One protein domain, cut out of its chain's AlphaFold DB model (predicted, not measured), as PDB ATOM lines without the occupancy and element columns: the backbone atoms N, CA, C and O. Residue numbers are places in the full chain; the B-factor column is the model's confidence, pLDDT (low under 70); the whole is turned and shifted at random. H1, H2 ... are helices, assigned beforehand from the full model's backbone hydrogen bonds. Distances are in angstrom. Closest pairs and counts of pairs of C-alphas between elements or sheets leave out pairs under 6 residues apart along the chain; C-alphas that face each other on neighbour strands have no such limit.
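Overview. This is residues 2 to 82 of the 833 residues of an uncharacterized protein of Auriculariopsis ampla (UniProt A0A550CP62). Start with H1 and H2, a helical hairpin of two helices side by side, and you will find the other helices set around it. H5 packs crosswise on residues 10 to 14 of H1, H4 packs crosswise on residues 20 to 25 of H2, short H3 packs on residues 25 to 29 of H2, and short H6 packs on H5. The printed part has 81 residues, with six named helices, H1 to H6 in chain order, and no named strand; its class is all helix, with mostly crossed packing. It is compact, with a radius of gyration of the C-alphas of 11.3 A, and rounded, spanning 29 by 27 by 20 A.

Arrangement. Begin at H1, residues 3 to 15, and go on to H2, residues 20 to 34, the hub, which touches four other helices. The two touch as a hairpin, at a shallow tilt of 12 degrees, opposite ways; their closest C-alphas, of Ala 6 and Ile 27, are 5.4 A apart. Next comes H3, residues 41 to 44, whose Val 44 has its C-alpha 5.1 A from that of Ser 25, the closest pair where H3 touches H2. H4, residues 46 to 55, touches H2 about perpendicular, at 74 degrees, with the closest C-alphas, of Pro 21 and Tyr 50, 4.9 A apart. H3 and H4 only just touch, with 3 pairs of C-alphas within 8 A, and only at the corner. H5, residues 59 to 69, touches H1 about perpendicular, at 88 degrees, with the closest C-alphas, of Leu 10 and Val 67, 4.9 A apart. H5 only just touches H2, with 3 pairs of C-alphas within 8 A. H6, residues 73 to 76, touches H5, with the closest C-alphas, of Ala 66 and Gly 74, 6.7 A apart; H6 and H1 are near each other, with 6 pairs of C-alphas within 10 A. H4 and H6 are apart. Every O i to N i+4 pair is within hydrogen-bond range in H2, H4 and H5, and 8 of 9 are in H1; H3 and H6 are too short for such a pair.

Along the chain. Find C-alpha 3 at (124.780, 138.862, 142.039); from there H1 runs 19.0 A to residue 15. H2 runs 20.7 A from C-alpha 20 at (115.025, 143.784, 156.556). H3 is 5.2 A long, H4 14.2 A and H5 15.0 A. H6, 5.0 A long, ends at C-alpha 76, (128.571, 143.308, 148.610).

Size, cuts and confidence. Look for the two C-alphas farthest apart at Arg 17 and Met 36, 30.2 A from each other. The printed part has no cut. The link from H2 to H3 is short, and the other four are tight. The mean pLDDT of the printed part is 94.1, and residue 2 alone is under 70.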
ATOM      1  N   LEU A   2     125.190 135.502 139.548       65.88
ATOM      2  CA  LEU A   2     124.662 135.207 140.895       65.88
ATOM      3  C   LEU A   2     124.483 136.442 141.794       65.88
ATOM      4  O   LEU A   2     123.585 136.453 142.627       65.88
ATOM      5  N   LEU A   3     125.202 137.542 141.536       85.12
ATOM      6  CA  LEU A   3     124.780 138.862 142.039       85.12
ATOM      7  C   LEU A   3     123.424 139.290 141.450       85.12
ATOM      8  O   LEU A   3     122.708 140.068 142.072       85.12
ATOM      9  N   ASP A   4     123.027 138.727 140.303       90.81
ATOM     10  CA  ASP A   4     121.697 138.956 139.736       90.81
ATOM     11  C   ASP A   4     120.598 138.315 140.599       90.81
ATOM     12  O   ASP A   4     119.519 138.883 140.707       90.81
ATOM     13  N   GLU A   5     120.884 137.203 141.290       94.81
ATOM     14  CA  GLU A   5     119.967 136.593 142.266       94.81
ATOM     15  C   GLU A   5     119.808 137.477 143.509       94.81
ATOM     16  O   GLU A   5     118.690 137.695 143.974       94.81
ATOM     17  N   ALA A   6     120.902 138.060 144.014       95.19
ATOM     18  CA  ALA A   6     120.831 139.048 145.094       95.19
ATOM     19  C   ALA A   6     120.044 140.302 144.671       95.19
ATOM     20  O   ALA A   6     119.226 140.810 145.439       95.19
ATOM     21  N   ASN A   7     120.234 140.770 143.435       95.44
ATOM     22  CA  ASN A   7     119.458 141.877 142.876       95.44
ATOM     23  C   ASN A   7     117.976 141.511 142.691       95.44
ATOM     24  O   ASN A   7     117.112 142.359 142.906       95.44
ATOM     25  N   GLU A   8     117.655 140.261 142.354       95.50
ATOM     26  CA  GLU A   8     116.270 139.789 142.265       95.50
ATOM     27  C   GLU A   8     115.593 139.750 143.642       95.50
ATOM     28  O   GLU A   8     114.485 140.265 143.793       95.50
ATOM     29  N   ILE A   9     116.297 139.287 144.682       95.81
ATOM     30  CA  ILE A   9     115.825 139.373 146.077       95.81
ATOM     31  C   ILE A   9     115.487 140.828 146.449       95.81
ATOM     32  O   ILE A   9     114.458 141.092 147.076       95.81
ATOM     33  N   LEU A  10     116.322 141.791 146.040       96.19
ATOM     34  CA  LEU A  10     116.075 143.221 146.264       96.19
ATOM     35  C   LEU A  10     114.872 143.748 145.460       96.19
ATOM     36  O   LEU A  10     114.105 144.567 145.972       96.19
ATOM     37  N   ARG A  11     114.656 143.270 144.225       95.56
ATOM     38  CA  ARG A  11     113.478 143.619 143.407       95.56
ATOM     39  C   ARG A  11     112.183 143.125 144.039       95.56
ATOM     40  O   ARG A  11     111.249 143.919 144.160       95.56
ATOM     41  N   GLU A  12     112.139 141.878 144.499       94.88
ATOM     42  CA  GLU A  12     110.998 141.320 145.236       94.88
ATOM     43  C   GLU A  12     110.719 142.115 146.523       94.88
ATOM     44  O   GLU A  12     109.575 142.461 146.838       94.88
ATOM     45  N   ALA A  13     111.778 142.475 147.254       94.50
ATOM     46  CA  ALA A  13     111.684 143.283 148.465       94.50
ATOM     47  C   ALA A  13     111.146 144.701 148.197       94.50
ATOM     48  O   ALA A  13     110.459 145.266 149.045       94.50
ATOM     49  N   SER A  14     111.414 145.273 147.015       93.25
ATOM     50  CA  SER A  14     110.891 146.593 146.624       93.25
ATOM     51  C   SER A  14     109.368 146.606 146.417       93.25
ATOM     52  O   SER A  14     108.752 147.668 146.488       93.25
ATOM     53  N   GLN A  15     108.765 145.433 146.194       90.56
ATOM     54  CA  GLN A  15     107.335 145.254 145.922       90.56
ATOM     55  C   GLN A  15     106.539 144.751 147.141       90.56
ATOM     56  O   GLN A  15     105.313 144.685 147.087       90.56
ATOM     57  N   SER A  16     107.210 144.395 148.243       88.81
ATOM     58  CA  SER A  16     106.611 143.750 149.420       88.81
ATOM     59  C   SER A  16     106.910 144.502 150.727       88.81
ATOM     60  O   SER A  16     107.641 145.495 150.760       88.81
ATOM     61  N   ARG A  17     106.287 144.075 151.837       82.00
ATOM     62  CA  ARG A  17     106.528 144.664 153.164       82.00
ATOM     63  C   ARG A  17     107.983 144.400 153.578       82.00
ATOM     64  O   ARG A  17     108.439 143.263 153.557       82.00
ATOM     65  N   ARG A  18     108.705 145.457 153.961       83.88
ATOM     66  CA  ARG A  18     110.156 145.410 154.207       83.88
ATOM     67  C   ARG A  18     110.510 144.700 155.519       83.88
ATOM     68  O   ARG A  18     110.604 145.329 156.571       83.88
ATOM     69  N   GLU A  19     110.754 143.397 155.448       94.31
ATOM     70  CA  GLU A  19     111.359 142.604 156.526       94.31
ATOM     71  C   GLU A  19     112.887 142.573 156.351       94.31
ATOM     72  O   GLU A  19     113.454 141.626 155.810       94.31
ATOM     73  N   TYR A  20     113.576 143.639 156.779       96.12
ATOM     74  CA  TYR A  20     115.025 143.784 156.556       96.12
ATOM     75  C   TYR A  20     115.893 142.609 157.045       96.12
ATOM     76  O   TYR A  20     116.815 142.260 156.312       96.12
ATOM     77  N   PRO A  21     115.630 141.959 158.201       97.00
ATOM     78  CA  PRO A  21     116.397 140.780 158.617       97.00
ATOM     79  C   PRO A  21     116.295 139.620 157.624       97.00
ATOM     80  O   PRO A  21     117.302 139.004 157.292       97.00
ATOM     81  N   ARG A  22     115.097 139.371 157.090       96.88
ATOM     82  CA  ARG A  22     114.842 138.323 156.097       96.88
ATOM     83  C   ARG A  22     115.477 138.638 154.749       96.88
ATOM     84  O   ARG A  22     116.064 137.760 154.121       96.88
ATOM     85  N   ILE A  23     115.403 139.898 154.319       96.69
ATOM     86  CA  ILE A  23     116.082 140.371 153.104       96.69
ATOM     87  C   ILE A  23     117.595 140.180 153.250       96.69
ATOM     88  O   ILE A  23     118.220 139.577 152.379       96.69
ATOM     89  N   LEU A  24     118.173 140.641 154.365       97.00
ATOM     90  CA  LEU A  24     119.601 140.501 154.640       97.00
ATOM     91  C   LEU A  24     120.012 139.030 154.708       97.00
ATOM     92  O   LEU A  24     121.004 138.669 154.090       97.00
ATOM     93  N   SER A  25     119.227 138.179 155.370       97.31
ATOM     94  CA  SER A  25     119.460 136.735 155.432       97.31
ATOM     95  C   SER A  25     119.542 136.127 154.034       97.31
ATOM     96  O   SER A  25     120.558 135.523 153.691       97.31
ATOM     97  N   ARG A  26     118.535 136.348 153.177       96.62
ATOM     98  CA  ARG A  26     118.533 135.840 151.792       96.62
ATOM     99  C   ARG A  26     119.733 136.347 150.987       96.62
ATOM    100  O   ARG A  26     120.355 135.570 150.269       96.62
ATOM    101  N   ILE A  27     120.090 137.624 151.129       96.75
ATOM    102  CA  ILE A  27     121.264 138.207 150.461       96.75
ATOM    103  C   ILE A  27     122.560 137.581 150.980       96.75
ATOM    104  O   ILE A  27     123.424 137.237 150.179       96.75
ATOM    105  N   LEU A  28     122.698 137.384 152.294       96.44
ATOM    106  CA  LEU A  28     123.873 136.745 152.880       96.44
ATOM    107  C   LEU A  28     124.017 135.291 152.429       96.44
ATOM    108  O   LEU A  28     125.139 134.874 152.171       96.44
ATOM    109  N   HIS A  29     122.923 134.550 152.227       95.06
ATOM    110  CA  HIS A  29     122.996 133.211 151.628       95.06
ATOM    111  C   HIS A  29     123.619 133.252 150.226       95.06
ATOM    112  O   HIS A  29     124.498 132.446 149.916       95.06
ATOM    113  N   VAL A  30     123.218 134.224 149.395       94.81
ATOM    114  CA  VAL A  30     123.845 134.441 148.084       94.81
ATOM    115  C   VAL A  30     125.308 134.839 148.262       94.81
ATOM    116  O   VAL A  30     126.176 134.255 147.619       94.81
ATOM    117  N   PHE A  31     125.610 135.780 149.158       95.06
ATOM    118  CA  PHE A  31     126.970 136.284 149.334       95.06
ATOM    119  C   PHE A  31     127.943 135.210 149.800       95.06
ATOM    120  O   PHE A  31     129.044 135.112 149.264       95.06
ATOM    121  N   PHE A  32     127.538 134.396 150.766       93.19
ATOM    122  CA  PHE A  32     128.345 133.303 151.285       93.19
ATOM    123  C   PHE A  32     128.606 132.259 150.205       93.19
ATOM    124  O   PHE A  32     129.752 131.865 150.002       93.19
ATOM    125  N   ARG A  33     127.577 131.889 149.433       89.06
ATOM    126  CA  ARG A  33     127.732 130.984 148.290       89.06
ATOM    127  C   ARG A  33     128.698 131.549 147.243       89.06
ATOM    128  O   ARG A  33     129.560 130.822 146.761       89.06
ATOM    129  N   GLU A  34     128.603 132.843 146.930       88.25
ATOM    130  CA  GLU A  34     129.506 133.504 145.976       88.25
ATOM    131  C   GLU A  34     130.942 133.630 146.482       88.25
ATOM    132  O   GLU A  34     131.886 133.561 145.697       88.25
ATOM    133  N   ARG A  35     131.124 133.781 147.792       89.69
ATOM    134  CA  ARG A  35     132.443 133.850 148.428       89.69
ATOM    135  C   ARG A  35     132.999 132.485 148.829       89.69
ATOM    136  O   ARG A  35     134.088 132.442 149.390       89.69
ATOM    137  N   MET A  36     132.287 131.392 148.537       87.94
ATOM    138  CA  MET A  36     132.637 130.028 148.961       87.94
ATOM    139  C   MET A  36     132.820 129.911 150.487       87.94
ATOM    140  O   MET A  36     133.723 129.236 150.972       87.94
ATOM    141  N   GLN A  37     131.964 130.597 151.246       89.62
ATOM    142  CA  GLN A  37     131.942 130.579 152.707       89.62
ATOM    143  C   GLN A  37     130.871 129.599 153.227       89.62
ATOM    144  O   GLN A  37     129.783 129.529 152.646       89.62
ATOM    145  N   PRO A  38     131.134 128.868 154.329       91.00
ATOM    146  CA  PRO A  38     130.133 128.040 155.005       91.00
ATOM    147  C   PRO A  38     128.917 128.849 155.449       91.00
ATOM    148  O   PRO A  38     129.079 129.873 156.107       91.00
ATOM    149  N   LEU A  39     127.704 128.382 155.130       90.81
ATOM    150  CA  LEU A  39     126.446 129.015 155.551       90.81
ATOM    151  C   LEU A  39     126.229 128.858 157.060       90.81
ATOM    152  O   LEU A  39     125.502 127.976 157.504       90.81
ATOM    153  N   ASP A  40     126.876 129.720 157.836       93.06
ATOM    154  CA  ASP A  40     126.851 129.660 159.289       93.06
ATOM    155  C   ASP A  40     125.539 130.234 159.856       93.06
ATOM    156  O   ASP A  40     125.291 131.445 159.738       93.06
ATOM    157  N   PRO A  41     124.695 129.410 160.512       91.19
ATOM    158  CA  PRO A  41     123.412 129.856 161.051       91.19
ATOM    159  C   PRO A  41     123.527 131.014 162.052       91.19
ATOM    160  O   PRO A  41     122.573 131.785 162.196       91.19
ATOM    161  N   HIS A  42     124.670 131.182 162.727       93.19
ATOM    162  CA  HIS A  42     124.899 132.293 163.653       93.19
ATOM    163  C   HIS A  42     125.061 133.649 162.963       93.19
ATOM    164  O   HIS A  42     124.937 134.668 163.645       93.19
ATOM    165  N   PHE A  43     125.271 133.669 161.643       93.31
ATOM    166  CA  PHE A  43     125.443 134.887 160.849       93.31
ATOM    167  C   PHE A  43     124.374 135.056 159.768       93.31
ATOM    168  O   PHE A  43     123.975 136.185 159.490       93.31
ATOM    169  N   VAL A  44     123.884 133.960 159.177       95.38
ATOM    170  CA  VAL A  44     122.965 134.026 158.026       95.38
ATOM    171  C   VAL A  44     121.495 133.811 158.382       95.38
ATOM    172  O   VAL A  44     120.641 134.092 157.544       95.38
ATOM    173  N   SER A  45     121.158 133.334 159.587       95.75
ATOM    174  CA  SER A  45     119.750 133.187 159.999       95.75
ATOM    175  C   SER A  45     119.045 134.540 160.120       95.75
ATOM    176  O   SER A  45     119.686 135.574 160.319       95.75
ATOM    177  N   GLU A  46     117.714 134.553 160.020       96.69
ATOM    178  CA  GLU A  46     116.935 135.789 160.189       96.69
ATOM    179  C   GLU A  46     117.167 136.424 161.572       96.69
ATOM    180  O   GLU A  46     117.360 137.637 161.661       96.69
ATOM    181  N   ASP A  47     117.262 135.610 162.628       96.81
ATOM    182  CA  ASP A  47     117.570 136.063 163.990       96.81
ATOM    183  C   ASP A  47     118.980 136.659 164.101       96.81
ATOM    184  O   ASP A  47     119.185 137.699 164.735       96.81
ATOM    185  N   ALA A  48     119.970 136.029 163.461       95.75
ATOM    186  CA  ALA A  48     121.325 136.562 163.388       95.75
ATOM    187  C   ALA A  48     121.370 137.902 162.646       95.75
ATOM    188  O   ALA A  48     121.954 138.865 163.142       95.75
ATOM    189  N   CYS A  49     120.692 137.989 161.502       97.06
ATOM    190  CA  CYS A  49     120.589 139.211 160.713       97.06
ATOM    191  C   CYS A  49     119.869 140.322 161.484       97.06
ATOM    192  O   CYS A  49     120.259 141.485 161.394       97.06
ATOM    193  N   TYR A  50     118.850 139.981 162.278       97.44
ATOM    194  CA  TYR A  50     118.188 140.924 163.172       97.44
ATOM    195  C   TYR A  50     119.168 141.491 164.205       97.44
ATOM    196  O   TYR A  50     119.277 142.712 164.325       97.44
ATOM    197  N   ARG A  51     119.932 140.634 164.899       97.00
ATOM    198  CA  ARG A  51     120.967 141.078 165.854       97.00
ATOM    199  C   ARG A  51     122.016 141.960 165.182       97.00
ATOM    200  O   ARG A  51     122.289 143.052 165.670       97.00
ATOM    201  N   LEU A  52     122.507 141.546 164.012       95.88
ATOM    202  CA  LEU A  52     123.502 142.292 163.246       95.88
ATOM    203  C   LEU A  52     123.007 143.699 162.870       95.88
ATOM    204  O   LEU A  52     123.763 144.665 162.975       95.88
ATOM    205  N   LEU A  53     121.730 143.829 162.486       97.00
ATOM    206  CA  LEU A  53     121.086 145.113 162.177       97.00
ATOM    207  C   LEU A  53     120.887 146.001 163.411       97.00
ATOM    208  O   LEU A  53     120.973 147.226 163.300       97.00
ATOM    209  N   VAL A  54     120.611 145.405 164.573       96.50
ATOM    210  CA  VAL A  54     120.475 146.129 165.845       96.50
ATOM    211  C   VAL A  54     121.829 146.663 166.314       96.50
ATOM    212  O   VAL A  54     121.924 147.820 166.730       96.50
ATOM    213  N   GLU A  55     122.876 145.845 166.212       96.81
ATOM    214  CA  GLU A  55     124.238 146.194 166.623       96.81
ATOM    215  C   GLU A  55     124.886 147.216 165.676       96.81
ATOM    216  O   GLU A  55     125.626 148.092 166.123       96.81
ATOM    217  N   ASN A  56     124.557 147.178 164.379       97.00
ATOM    218  CA  ASN A  56     125.185 148.012 163.351       97.00
ATOM    219  C   ASN A  56     124.158 148.894 162.634       97.00
ATOM    220  O   ASN A  56     123.705 148.606 161.524       97.00
ATOM    221  N   ARG A  57     123.827 150.028 163.261       95.56
ATOM    222  CA  ARG A  57     122.750 150.936 162.814       95.56
ATOM    223  C   ARG A  57     122.877 151.435 161.369       95.56
ATOM    224  O   ARG A  57     121.863 151.782 160.772       95.56
ATOM    225  N   PHE A  58     124.084 151.473 160.802       96.56
ATOM    226  CA  PHE A  58     124.312 151.933 159.427       96.56
ATOM    227  C   PHE A  58     123.918 150.902 158.353       96.56
ATOM    228  O   PHE A  58     123.714 151.280 157.201       96.56
ATOM    229  N   LEU A  59     123.768 149.617 158.707       96.69
ATOM    230  CA  LEU A  59     123.383 148.575 157.750       96.69
ATOM    231  C   LEU A  59     121.943 148.741 157.260       96.69
ATOM    232  O   LEU A  59     121.649 148.431 156.111       96.69
ATOM    233  N   ARG A  60     121.037 149.250 158.102       96.25
ATOM    234  CA  ARG A  60     119.635 149.445 157.708       96.25
ATOM    235  C   ARG A  60     119.486 150.481 156.578       96.25
ATOM    236  O   ARG A  60     118.886 150.112 155.573       96.25
ATOM    237  N   PRO A  61     120.049 151.704 156.677       97.19
ATOM    238  CA  PRO A  61     120.087 152.640 155.552       97.19
ATOM    239  C   PRO A  61     120.723 152.045 154.292       97.19
ATOM    240  O   PRO A  61     120.210 152.246 153.198       97.19
ATOM    241  N   LEU A  62     121.790 151.254 154.445       97.25
ATOM    242  CA  LEU A  62     122.472 150.616 153.317       97.25
ATOM    243  C   LEU A  62     121.582 149.579 152.605       97.25
ATOM    244  O   LEU A  62     121.580 149.499 151.381       97.25
ATOM    245  N   ILE A  63     120.792 148.801 153.354       96.88
ATOM    246  CA  ILE A  63     119.804 147.877 152.775       96.88
ATOM    247  C   ILE A  63     118.656 148.654 152.128       96.88
ATOM    248  O   ILE A  63     118.179 148.262 151.069       96.88
ATOM    249  N   GLU A  64     118.197 149.749 152.735       96.69
ATOM    250  CA  GLU A  64     117.153 150.606 152.163       96.69
ATOM    251  C   GLU A  64     117.570 151.204 150.822       96.69
ATOM    252  O   GLU A  64     116.792 151.169 149.864       96.69
ATOM    253  N   GLU A  65     118.805 151.695 150.748       97.00
ATOM    254  CA  GLU A  65     119.425 152.177 149.521       97.00
ATOM    255  C   GLU A  65     119.517 151.054 148.485       97.00
ATOM    256  O   GLU A  65     119.025 151.220 147.371       97.00
ATOM    257  N   ALA A  66     120.031 149.881 148.871       96.69
ATOM    258  CA  ALA A  66     120.132 148.722 147.987       96.69
ATOM    259  C   ALA A  66     118.763 148.268 147.442       96.69
ATOM    260  O   ALA A  66     118.627 147.986 146.253       96.69
ATOM    261  N   VAL A  67     117.717 148.241 148.278       96.62
ATOM    262  CA  VAL A  67     116.342 147.895 147.866       96.62
ATOM    263  C   VAL A  67     115.770 148.950 146.918       96.62
ATOM    264  O   VAL A  67     115.121 148.600 145.932       96.62
ATOM    265  N   SER A  68     116.007 150.237 147.187       96.25
ATOM    266  CA  SER A  68     115.538 151.332 146.329       96.25
ATOM    267  C   SER A  68     116.242 151.332 144.971       96.25
ATOM    268  O   SER A  68     115.593 151.505 143.939       96.25
ATOM    269  N   ALA A  69     117.558 151.118 144.971       96.06
ATOM    270  CA  ALA A  69     118.388 151.050 143.774       96.06
ATOM    271  C   ALA A  69     118.241 149.719 143.019       96.06
ATOM    272  O   ALA A  69     118.591 149.646 141.843       96.06
ATOM    273  N   LYS A  70     117.699 148.679 143.674       96.00
ATOM    274  CA  LYS A  70     117.657 147.288 143.185       96.00
ATOM    275  C   LYS A  70     119.058 146.768 142.837       96.00
ATOM    276  O   LYS A  70     119.221 146.017 141.876       96.00
ATOM    277  N   ASP A  71     120.044 147.195 143.623       95.50
ATOM    278  CA  ASP A  71     121.463 146.903 143.443       95.50
ATOM    279  C   ASP A  71     122.101 146.527 144.786       95.50
ATOM    280  O   ASP A  71     122.074 147.290 145.752       95.50
ATOM    281  N   CYS A  72     122.685 145.332 144.849       96.12
ATOM    282  CA  CYS A  72     123.379 144.825 146.026       96.12
ATOM    283  C   CYS A  72     124.851 145.259 146.115       96.12
ATOM    284  O   CYS A  72     125.511 144.898 147.090       96.12
ATOM    285  N   GLY A  73     125.379 146.039 145.161       94.81
ATOM    286  CA  GLY A  73     126.791 146.433 145.107       94.81
ATOM    287  C   GLY A  73     127.314 147.091 146.392       94.81
ATOM    288  O   GLY A  73     128.403 146.754 146.864       94.81
ATOM    289  N   GLY A  74     126.518 147.966 147.016       95.12
ATOM    290  CA  GLY A  74     126.860 148.583 148.305       95.12
ATOM    291  C   GLY A  74     126.952 147.571 149.455       95.12
ATOM    292  O   GLY A  74     127.887 147.612 150.255       95.12
ATOM    293  N   LEU A  75     126.030 146.603 149.500       96.38
ATOM    294  CA  LEU A  75     126.037 145.523 150.494       96.38
ATOM    295  C   LEU A  75     127.191 144.540 150.253       96.38
ATOM    296  O   LEU A  75     127.836 144.102 151.204       96.38
ATOM    297  N   TRP A  76     127.490 144.219 148.992       95.69
ATOM    298  CA  TRP A  76     128.571 143.308 148.610       95.69
ATOM    299  C   TRP A  76     129.949 143.825 149.036       95.69
ATOM    300  O   TRP A  76     130.804 143.050 149.473       95.69
ATOM    301  N   ASN A  77     130.159 145.138 148.940       94.94
ATOM    302  CA  ASN A  77     131.423 145.775 149.297       94.94
ATOM    303  C   ASN A  77     131.545 146.114 150.791       94.94
ATOM    304  O   ASN A  77     132.626 146.500 151.232       94.94
ATOM    305  N   CYS A  78     130.483 145.945 151.582       95.94
ATOM    306  CA  CYS A  78     130.487 146.247 153.010       95.94
ATOM    307  C   CYS A  78     131.416 145.301 153.790       95.94
ATOM    308  O   CYS A  78     131.157 144.100 153.852       95.94
ATOM    309  N   GLU A  79     132.457 145.841 154.437       94.19
ATOM    310  CA  GLU A  79     133.440 145.056 155.209       94.19
ATOM    311  C   GLU A  79     132.799 144.191 156.303       94.19
ATOM    312  O   GLU A  79     133.151 143.020 156.443       94.19
ATOM    313  N   LEU A  80     131.791 144.712 157.016       94.25
ATOM    314  CA  LEU A  80     131.079 143.937 158.042       94.25
ATOM    315  C   LEU A  80     130.378 142.702 157.477       94.25
ATOM    316  O   LEU A  80     130.283 141.688 158.161       94.25
ATOM    317  N   LEU A  81     129.896 142.776 156.235       95.00
ATOM    318  CA  LEU A  81     129.189 141.673 155.593       95.00
ATOM    319  C   LEU A  81     130.141 140.714 154.872       95.00
ATOM    320  O   LEU A  81     129.661 139.740 154.298       95.00
ATOM    321  N   LYS A  82     131.461 140.971 154.855       91.81
ATOM    322  CA  LYS A  82     132.470 140.073 154.256       91.81
ATOM    323  C   LYS A  82     132.904 138.940 155.181       91.81
ATOM    324  O   LYS A  82     133.332 137.905 154.674       91.81
TER     325      LYS A  82